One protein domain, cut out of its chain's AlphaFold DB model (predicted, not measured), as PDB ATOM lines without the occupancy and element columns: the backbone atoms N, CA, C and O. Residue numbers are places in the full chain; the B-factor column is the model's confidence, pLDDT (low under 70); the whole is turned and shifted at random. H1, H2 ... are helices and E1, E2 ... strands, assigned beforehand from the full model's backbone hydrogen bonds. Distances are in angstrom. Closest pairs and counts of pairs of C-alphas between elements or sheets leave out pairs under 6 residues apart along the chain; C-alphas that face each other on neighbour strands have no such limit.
ATOM      1  N   ARG A  79      46.773  -5.535 -34.918       97.94
ATOM      2  CA  ARG A  79      46.445  -6.897 -35.302       97.94
ATOM      3  C   ARG A  79      45.213  -6.865 -36.194       97.94
ATOM      4  O   ARG A  79      44.340  -6.010 -36.034       97.94
ATOM      5  N   PHE A  80      45.135  -7.808 -37.122       98.25
ATOM      6  CA  PHE A  80      43.901  -8.040 -37.849       98.25
ATOM      7  C   PHE A  80      42.793  -8.516 -36.905       98.25
ATOM      8  O   PHE A  80      43.056  -8.999 -35.806       98.25
ATOM      9  N   THR A  81      41.544  -8.360 -37.325       98.31
ATOM     10  CA  THR A  81      40.366  -8.875 -36.619       98.31
ATOM     11  C   THR A  81      39.865 -10.156 -37.274       98.31
ATOM     12  O   THR A  81      40.139 -10.416 -38.445       98.31
ATOM     13  N   ASP A  82      39.039 -10.922 -36.560       98.06
ATOM     14  CA  ASP A  82      38.339 -12.079 -37.139       98.06
ATOM     15  C   ASP A  82      37.512 -11.682 -38.368       98.06
ATOM     16  O   ASP A  82      37.423 -12.433 -39.335       98.06
ATOM     17  N   LYS A  83      36.939 -10.471 -38.358       98.12
ATOM     18  CA  LYS A  83      36.150  -9.939 -39.472       98.12
ATOM     19  C   LYS A  83      36.974  -9.801 -40.753       98.12
ATOM     20  O   LYS A  83      36.451 -10.067 -41.829       98.12
ATOM     21  N   MET A  84      38.248  -9.418 -40.640       98.00
ATOM     22  CA  MET A  84      39.152  -9.374 -41.792       98.00
ATOM     23  C   MET A  84      39.253 -10.761 -42.438       98.00
ATOM     24  O   MET A  84      39.004 -10.886 -43.632       98.00
ATOM     25  N   HIS A  85      39.513 -11.805 -41.648       97.75
ATOM     26  CA  HIS A  85      39.639 -13.179 -42.154       97.75
ATOM     27  C   HIS A  85      38.322 -13.761 -42.669       97.75
ATOM     28  O   HIS A  85      38.313 -14.482 -43.658       97.75
ATOM     29  N   GLN A  86      37.194 -13.429 -42.036       97.81
ATOM     30  CA  GLN A  86      35.871 -13.863 -42.496       97.81
ATOM     31  C   GLN A  86      35.514 -13.280 -43.869       97.81
ATOM     32  O   GLN A  86      34.933 -13.980 -44.695       97.81
ATOM     33  N   GLU A  87      35.847 -12.008 -44.112       97.81
ATOM     34  CA  GLU A  87      35.580 -11.332 -45.388       97.81
ATOM     35  C   GLU A  87      36.661 -11.605 -46.451       97.81
ATOM     36  O   GLU A  87      36.387 -11.406 -47.631       97.81
ATOM     37  N   ASN A  88      37.856 -12.066 -46.055       97.31
ATOM     38  CA  ASN A  88      38.996 -12.330 -46.948       97.31
ATOM     39  C   ASN A  88      39.698 -13.661 -46.571       97.31
ATOM     40  O   ASN A  88      40.844 -13.644 -46.108       97.31
ATOM     41  N   PRO A  89      39.036 -14.830 -46.718       95.62
ATOM     42  CA  PRO A  89      39.576 -16.118 -46.260       95.62
ATOM     43  C   PRO A  89      40.917 -16.505 -46.900       95.62
ATOM     44  O   PRO A  89      41.722 -17.209 -46.292       95.62
ATOM     45  N   GLU A  90      41.185 -16.023 -48.115       94.69
ATOM     46  CA  GLU A  90      42.438 -16.228 -48.845       94.69
ATOM     47  C   GLU A  90      43.658 -15.569 -48.181       94.69
ATOM     48  O   GLU A  90      44.799 -15.889 -48.528       94.69
ATOM     49  N   ALA A  91      43.453 -14.671 -47.209       95.19
ATOM     50  CA  ALA A  91      44.540 -14.045 -46.465       95.19
ATOM     51  C   ALA A  91      45.379 -15.077 -45.688       95.19
ATOM     52  O   ALA A  91      46.602 -14.927 -45.600       95.19
ATOM     53  N   HIS A  92      44.758 -16.156 -45.189       92.06
ATOM     54  CA  HIS A  92      45.450 -17.220 -44.451       92.06
ATOM     55  C   HIS A  92      46.589 -17.861 -45.259       92.06
ATOM     56  O   HIS A  92      47.642 -18.161 -44.699       92.06
ATOM     57  N   ASP A  93      46.427 -18.008 -46.576       93.12
ATOM     58  CA  ASP A  93      47.431 -18.639 -47.442       93.12
ATOM     59  C   ASP A  93      48.652 -17.740 -47.702       93.12
ATOM     60  O   ASP A  93      49.734 -18.222 -48.050       93.12
ATOM     61  N   LYS A  94      48.499 -16.421 -47.531       94.94
ATOM     62  CA  LYS A  94      49.550 -15.418 -47.779       94.94
ATOM     63  C   LYS A  94      50.295 -15.015 -46.500       94.94
ATOM     64  O   LYS A  94      51.408 -14.468 -46.544       94.94
ATOM     65  N   LEU A  95      49.702 -15.274 -45.340       94.38
ATOM     66  CA  LEU A  95      50.265 -14.948 -44.035       94.38
ATOM     67  C   LEU A  95      51.213 -16.040 -43.526       94.38
ATOM     68  O   LEU A  95      51.270 -17.163 -44.018       94.38
ATOM     69  N   SER A  96      52.078 -15.670 -42.581       90.56
ATOM     70  CA  SER A  96      53.019 -16.623 -41.988       90.56
ATOM     71  C   SER A  96      52.278 -17.513 -40.998       90.56
ATOM     72  O   SER A  96      51.504 -17.010 -40.192       90.56
ATOM     73  N   LYS A  97      52.581 -18.817 -40.999       90.44
ATOM     74  CA  LYS A  97      51.987 -19.777 -40.057       90.44
ATOM     75  C   LYS A  97      52.119 -19.293 -38.610       90.44
ATOM     76  O   LYS A  97      53.237 -19.059 -38.153       90.44
ATOM     77  N   GLY A  98      50.995 -19.199 -37.900       89.94
ATOM     78  CA  GLY A  98      50.950 -18.773 -36.496       89.94
ATOM     79  C   GLY A  98      50.988 -17.256 -36.289       89.94
ATOM     80  O   GLY A  98      51.045 -16.808 -35.150       89.94
ATOM     81  N   HIS A  99      50.937 -16.482 -37.375       92.50
ATOM     82  CA  HIS A  99      50.972 -15.016 -37.391       92.50
ATOM     83  C   HIS A  99      49.809 -14.444 -38.212       92.50
ATOM     84  O   HIS A  99      49.912 -13.374 -38.809       92.50
ATOM     85  N   ASP A 100      48.693 -15.169 -38.256       93.75
ATOM     86  CA  ASP A 100      47.516 -14.858 -39.069       93.75
ATOM     87  C   ASP A 100      46.895 -13.501 -38.695       93.75
ATOM     88  O   ASP A 100      46.245 -12.852 -39.504       93.75
ATOM     89  N   TYR A 101      47.118 -13.026 -37.473       96.81
ATOM     90  CA  TYR A 101      46.602 -11.739 -37.013       96.81
ATOM     91  C   TYR A 101      47.642 -10.620 -37.073       96.81
ATOM     92  O   TYR A 101      47.335  -9.486 -36.723       96.81
ATOM     93  N   ASP A 102      48.872 -10.889 -37.503       96.94
ATOM     94  CA  ASP A 102      49.949  -9.913 -37.406       96.94
ATOM     95  C   ASP A 102      49.915  -8.927 -38.578       96.94
ATOM     96  O   ASP A 102      49.977  -9.305 -39.747       96.94
ATOM     97  N   VAL A 103      49.927  -7.628 -38.266       97.19
ATOM     98  CA  VAL A 103      50.173  -6.562 -39.251       97.19
ATOM     99  C   VAL A 103      51.691  -6.428 -39.458       97.19
ATOM    100  O   VAL A 103      52.328  -5.449 -39.056       97.19
ATOM    101  N   SER A 104      52.293  -7.481 -40.016       96.69
ATOM    102  CA  SER A 104      53.746  -7.666 -40.124       96.69
ATOM    103  C   SER A 104      54.448  -6.569 -40.939       96.69
ATOM    104  O   SER A 104      53.845  -5.813 -41.699       96.69
ATOM    105  N   SER A 105      55.778  -6.478 -40.828       95.56
ATOM    106  CA  SER A 105      56.563  -5.448 -41.530       95.56
ATOM    107  C   SER A 105      56.407  -5.437 -43.059       95.56
ATOM    108  O   SER A 105      56.562  -4.376 -43.655       95.56
ATOM    109  N   ASN A 106      56.108  -6.586 -43.674       95.44
ATOM    110  CA  ASN A 106      55.926  -6.790 -45.121       95.44
ATOM    111  C   ASN A 106      54.455  -7.007 -45.513       95.44
ATOM    112  O   ASN A 106      54.156  -7.702 -46.487       95.44
ATOM    113  N   ILE A 107      53.524  -6.516 -44.694       97.25
ATOM    114  CA  ILE A 107      52.109  -6.839 -44.867       97.25
ATOM    115  C   ILE A 107      51.522  -6.269 -46.161       97.25
ATOM    116  O   ILE A 107      50.643  -6.887 -46.755       97.25
ATOM    117  N   PHE A 108      52.043  -5.137 -46.640       97.44
ATOM    118  CA  PHE A 108      51.584  -4.506 -47.878       97.44
ATOM    119  C   PHE A 108      51.933  -5.330 -49.120       97.44
ATOM    120  O   PHE A 108      51.195  -5.303 -50.096       97.44
ATOM    121  N   GLU A 109      53.036  -6.078 -49.089       95.75
ATOM    122  CA  GLU A 109      53.410  -7.011 -50.150       95.75
ATOM    123  C   GLU A 109      52.670  -8.348 -50.037       95.75
ATOM    124  O   GLU A 109      52.474  -9.026 -51.044       95.75
ATOM    125  N   ARG A 110      52.269  -8.740 -48.821       95.75
ATOM    126  CA  ARG A 110      51.567 -10.006 -48.578       95.75
ATOM    127  C   ARG A 110      50.083  -9.943 -48.887       95.75
ATOM    128  O   ARG A 110      49.582 -10.881 -49.489       95.75
ATOM    129  N   LEU A 111      49.403  -8.873 -48.483       97.12
ATOM    130  CA  LEU A 111      47.961  -8.688 -48.677       97.12
ATOM    131  C   LEU A 111      47.664  -7.387 -49.442       97.12
ATOM    132  O   LEU A 111      46.903  -6.558 -48.940       97.12
ATOM    133  N   PRO A 112      48.273  -7.145 -50.619       96.56
ATOM    134  CA  PRO A 112      48.124  -5.878 -51.337       96.56
ATOM    135  C   PRO A 112      46.659  -5.526 -51.630       96.56
ATOM    136  O   PRO A 112      46.316  -4.350 -51.660       96.56
ATOM    137  N   GLU A 113      45.783  -6.520 -51.782       95.75
ATOM    138  CA  GLU A 113      44.347  -6.338 -52.004       95.75
ATOM    139  C   GLU A 113      43.601  -5.646 -50.850       95.75
ATOM    140  O   GLU A 113      42.567  -5.023 -51.083       95.75
ATOM    141  N   LEU A 114      44.120  -5.710 -49.618       97.31
ATOM    142  CA  LEU A 114      43.484  -5.090 -48.448       97.31
ATOM    143  C   LEU A 114      43.908  -3.634 -48.234       97.31
ATOM    144  O   LEU A 114      43.321  -2.934 -47.403       97.31
ATOM    145  N   PHE A 115      44.937  -3.181 -48.954       97.94
ATOM    146  CA  PHE A 115      45.610  -1.912 -48.718       97.94
ATOM    147  C   PHE A 115      45.540  -1.010 -49.948       97.94
ATOM    148  O   PHE A 115      45.939  -1.387 -51.042       97.94
ATOM    149  N   SER A 116      45.081   0.227 -49.763       97.31
ATOM    150  CA  SER A 116      44.943   1.212 -50.845       97.31
ATOM    151  C   SER A 116      45.855   2.424 -50.651       97.31
ATOM    152  O   SER A 116      46.094   2.863 -49.528       97.31
ATOM    153  N   ASP A 117      46.348   3.004 -51.744       96.31
ATOM    154  CA  ASP A 117      47.187   4.216 -51.713       96.31
ATOM    155  C   ASP A 117      46.377   5.475 -51.363       96.31
ATOM    156  O   ASP A 117      46.881   6.405 -50.728       96.31
ATOM    157  N   HIS A 118      45.098   5.477 -51.736       96.50
ATOM    158  CA  HIS A 118      44.139   6.548 -51.489       96.50
ATOM    159  C   HIS A 118      43.005   6.038 -50.602       96.50
ATOM    160  O   HIS A 118      42.728   4.838 -50.584       96.50
ATOM    161  N   ARG A 119      42.356   6.943 -49.859       96.50
ATOM    162  CA  ARG A 119      41.176   6.602 -49.058       96.50
ATOM    163  C   ARG A 119      40.026   6.261 -50.017       96.50
ATOM    164  O   ARG A 119      39.677   7.137 -50.806       96.50
ATOM    165  N   PRO A 120      39.449   5.050 -49.970       95.88
ATOM    166  CA  PRO A 120      38.287   4.725 -50.791       95.88
ATOM    167  C   PRO A 120      37.052   5.547 -50.392       95.88
ATOM    168  O   PRO A 120      36.871   5.881 -49.221       95.88
ATOM    169  N   GLU A 121      36.202   5.860 -51.372       94.69
ATOM    170  CA  GLU A 121      34.947   6.613 -51.205       94.69
ATOM    171  C   GLU A 121      33.725   5.691 -51.378       94.69
ATOM    172  O   GLU A 121      32.828   5.949 -52.176       94.69
ATOM    173  N   ASP A 122      33.701   4.572 -50.656       95.50
ATOM    174  CA  ASP A 122      32.659   3.534 -50.749       95.50
ATOM    175  C   ASP A 122      31.681   3.532 -49.555       95.50
ATOM    176  O   ASP A 122      30.877   2.613 -49.387       95.50
ATOM    177  N   GLY A 123      31.748   4.566 -48.712       95.00
ATOM    178  CA  GLY A 123      30.918   4.710 -47.514       95.00
ATOM    179  C   GLY A 123      31.362   3.857 -46.320       95.00
ATOM    180  O   GLY A 123      30.644   3.820 -45.323       95.00
ATOM    181  N   GLN A 124      32.513   3.178 -46.395       96.19
ATOM    182  CA  GLN A 124      33.119   2.490 -45.253       96.19
ATOM    183  C   GLN A 124      34.124   3.389 -44.516       96.19
ATOM    184  O   GLN A 124      34.664   4.357 -45.056       96.19
ATOM    185  N   GLU A 125      34.417   3.038 -43.263       96.88
ATOM    186  CA  GLU A 125      35.444   3.717 -42.470       96.88
ATOM    187  C   GLU A 125      36.826   3.099 -42.682       96.88
ATOM    188  O   GLU A 125      36.986   1.876 -42.694       96.88
ATOM    189  N   TYR A 126      37.844   3.955 -42.783       98.00
ATOM    190  CA  TYR A 126      39.227   3.567 -43.057       98.00
ATOM    191  C   TYR A 126      40.193   4.226 -42.082       98.00
ATOM    192  O   TYR A 126      40.054   5.406 -41.759       98.00
ATOM    193  N   ILE A 127      41.227   3.479 -41.708       97.62
ATOM    194  CA  ILE A 127      42.416   4.009 -41.037       97.62
ATOM    195  C   ILE A 127      43.617   3.926 -41.974       97.62
ATOM    196  O   ILE A 127      43.625   3.166 -42.947       97.62
ATOM    197  N   ARG A 128      44.657   4.701 -41.673       97.62
ATOM    198  CA  ARG A 128      45.961   4.596 -42.328       97.62
ATOM    199  C   ARG A 128      46.869   3.681 -41.523       97.62
ATOM    200  O   ARG A 128      46.893   3.747 -40.302       97.62
ATOM    201  N   ILE A 129      47.684   2.895 -42.205       98.25
ATOM    202  CA  ILE A 129      48.779   2.137 -41.607       98.25
ATOM    203  C   ILE A 129      50.083   2.652 -42.204       98.25
ATOM    204  O   ILE A 129      50.245   2.701 -43.425       98.25
ATOM    205  N   LEU A 130      51.010   3.057 -41.339       98.06
ATOM    206  CA  LEU A 130      52.391   3.343 -41.700       98.06
ATOM    207  C   LEU A 130      53.184   2.037 -41.779       98.06
ATOM    208  O   LEU A 130      53.279   1.294 -40.804       98.06
ATOM    209  N   GLY A 131      53.827   1.789 -42.911       97.25
ATOM    210  CA  GLY A 131      54.717   0.648 -43.097       97.25
ATOM    211  C   GLY A 131      55.882   0.987 -44.013       97.25
ATOM    212  O   GLY A 131      56.244   2.156 -44.183       97.25
ATOM    213  N   ARG A 132      56.497  -0.040 -44.603       95.12
ATOM    214  CA  ARG A 132      57.568   0.134 -45.583       95.12
ATOM    215  C   ARG A 132      57.298  -0.704 -46.821       95.12
ATOM    216  O   ARG A 132      56.837  -1.823 -46.691       95.12
ATOM    217  N   ILE A 133      57.642  -0.159 -47.983       94.50
ATOM    218  CA  ILE A 133      57.729  -0.887 -49.255       94.50
ATOM    219  C   ILE A 133      59.068  -0.514 -49.879       94.50
ATOM    220  O   ILE A 133      59.411   0.671 -49.945       94.50
ATOM    221  N   ASN A 134      59.856  -1.504 -50.303       90.31
ATOM    222  CA  ASN A 134      61.186  -1.290 -50.898       90.31
ATOM    223  C   ASN A 134      62.080  -0.361 -50.053       90.31
ATOM    224  O   ASN A 134      62.749   0.542 -50.557       90.31
ATOM    225  N   GLY A 135      62.025  -0.528 -48.729       85.75
ATOM    226  CA  GLY A 135      62.793   0.271 -47.777       85.75
ATOM    227  C   GLY A 135      62.295   1.706 -47.564       85.75
ATOM    228  O   GLY A 135      62.816   2.376 -46.673       85.75
ATOM    229  N   LYS A 136      61.274   2.185 -48.281       91.88
ATOM    230  CA  LYS A 136      60.701   3.529 -48.104       91.88
ATOM    231  C   LYS A 136      59.481   3.486 -47.194       91.88
ATOM    232  O   LYS A 136      58.710   2.536 -47.266       91.88
ATOM    233  N   ARG A 137      59.307   4.507 -46.348       94.69
ATOM    234  CA  ARG A 137      58.088   4.668 -45.542       94.69
ATOM    235  C   ARG A 137      56.918   4.990 -46.466       94.69
ATOM    236  O   ARG A 137      57.048   5.850 -47.333       94.69
ATOM    237  N   VAL A 138      55.803   4.292 -46.286       96.75
ATOM    238  CA  VAL A 138      54.569   4.519 -47.043       96.75
ATOM    239  C   VAL A 138      53.367   4.403 -46.122       96.75
ATOM    240  O   VAL A 138      53.407   3.687 -45.121       96.75
ATOM    241  N   PHE A 139      52.289   5.082 -46.494       97.75
ATOM    242  CA  PHE A 139      50.996   4.930 -45.847       97.75
ATOM    243  C   PHE A 139      50.041   4.198 -46.779       97.75
ATOM    244  O   PHE A 139      50.042   4.447 -47.988       97.75
ATOM    245  N   ARG A 140      49.226   3.316 -46.209       98.25
ATOM    246  CA  ARG A 140      48.139   2.635 -46.910       98.25
ATOM    247  C   ARG A 140      46.863   2.701 -46.096       98.25
ATOM    248  O   ARG A 140      46.922   2.645 -44.872       98.25
ATOM    249  N   TYR A 141      45.734   2.821 -46.771       98.50
ATOM    250  CA  TYR A 141      44.416   2.760 -46.162       98.50
ATOM    251  C   TYR A 141      43.937   1.317 -46.082       98.50
ATOM    252  O   TYR A 141      44.114   0.561 -47.034       98.50
ATOM    253  N   ILE A 142      43.311   0.970 -44.964       98.44
ATOM    254  CA  ILE A 142      42.620  -0.300 -44.734       98.44
ATOM    255  C   ILE A 142      41.307  -0.019 -44.003       98.44
ATOM    256  O   ILE A 142      41.218   0.958 -43.253       98.44
ATOM    257  N   LYS A 143      40.279  -0.846 -44.230       98.38
ATOM    258  CA  LYS A 143      39.007  -0.725 -43.510       98.38
ATOM    259  C   LYS A 143      39.271  -0.774 -42.004       98.38
ATOM    260  O   LYS A 143      39.928  -1.693 -41.523       98.38
ATOM    261  N   SER A 144      38.725   0.183 -41.260       97.50
ATOM    262  CA  SER A 144      38.948   0.318 -39.814       97.50
ATOM    263  C   SER A 144      38.584  -0.969 -39.060       97.50
ATOM    264  O   SER A 144      39.360  -1.471 -38.257       97.50
ATOM    265  N   GLN A 145      37.463  -1.596 -39.430       97.75
ATOM    266  CA  GLN A 145      36.978  -2.845 -38.828       97.75
ATOM    267  C   GLN A 145      37.890  -4.069 -39.026       97.75
ATOM    268  O   GLN A 145      37.671  -5.097 -38.384       97.75
ATOM    269  N   TYR A 146      38.869  -4.001 -39.933       98.38
ATOM    270  CA  TYR A 146      39.830  -5.085 -40.143       98.38
ATOM    271  C   TYR A 146      40.974  -5.062 -39.136       98.38
ATOM    272  O   TYR A 146      41.724  -6.030 -39.083       98.38
ATOM    273  N   ILE A 147      41.115  -3.994 -38.350       98.31
ATOM    274  CA  ILE A 147      42.198  -3.805 -37.390       98.31
ATOM    275  C   ILE A 147      41.609  -3.640 -35.985       98.31
ATOM    276  O   ILE A 147      40.567  -3.009 -35.810       98.31
ATOM    277  N   ASN A 148      42.239  -4.237 -34.972       97.50
ATOM    278  CA  ASN A 148      41.789  -4.069 -33.592       97.50
ATOM    279  C   ASN A 148      41.946  -2.607 -33.133       97.50
ATOM    280  O   ASN A 148      42.880  -1.920 -33.555       97.50
ATOM    281  N   PRO A 149      41.090  -2.135 -32.214       93.12
ATOM    282  CA  PRO A 149      41.262  -0.812 -31.640       93.12
ATOM    283  C   PRO A 149      42.539  -0.751 -30.790       93.12
ATOM    284  O   PRO A 149      42.833  -1.671 -30.021       93.12
ATOM    285  N   VAL A 150      43.257   0.367 -30.900       96.38
ATOM    286  CA  VAL A 150      44.321   0.781 -29.979       96.38
ATOM    287  C   VAL A 150      43.938   2.167 -29.456       96.38
ATOM    288  O   VAL A 150      43.489   3.032 -30.203       96.38
TER     289      VAL A 150
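AT A GLANCE: This is residues 79 to 150 of the 280 residues of the protein "Restriction endonuclease" of Lactobacillus reuteri (UniProt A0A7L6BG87). Picture a long, two-stranded hairpin, E1 and E2, with three short helices, H1, H2 and H3, and their loops along one side of it; H3 is the helix nearest the hairpin. The long link of residues 111 to 125 crosses the hairpin before it folds back into E1. The printed part has 72 residues, with H1, H2, H3, E1 and E2 in that order along it; the two strands make an antiparallel sheet. The class is mixed, helices and strands, with 30 residues in named elements, under half. The whole is compact, with a radius of gyration of the C-alphas of 11.7 A, and spans 31 by 30 by 23 A.

IN THESE COORDINATES: Find C-alpha 82 at (38.339, -12.079, -37.139), where H1 begins; it runs to residue 87, 8.7 A. Next come H2, residues 91 to 94, 5.4 A, and H3, residues 107 to 110, 4.9 A. E1 is residues 126 to 133, 20.0 A, and bends by 58 degrees at residue 130. E2, residues 136 to 143, covers 22.6 A and ends at C-alpha 143, (39.007, -0.725, -43.510).

HOW THE PARTS SIT: H1 and H2 are close but not clearly touching, the closest C-alphas being His 85 and Ala 91, 6.6 A. H2 and H3 are too, at Lys 94 and Arg 110, 5.8 A. The closest C-alphas of H3 and E1 are Phe 108 and Ile 133, 7.3 A. H1 is apart from H3, E1 and E2. E1 and E2 form a hairpin, antiparallel at 152 degrees; look for N 129 and O 140, 2.8 A. In H1 every O i to N i+4 pair is within hydrogen-bond range; H2 and H3 are too short for one.

THE WHOLE: The farthest C-alphas, Gly 98 and Glu 121, are 33.4 A apart. The printed part has no cut. The links H2 to H3 and H3 to E1 are long. No printed residue is under 70 in pLDDT.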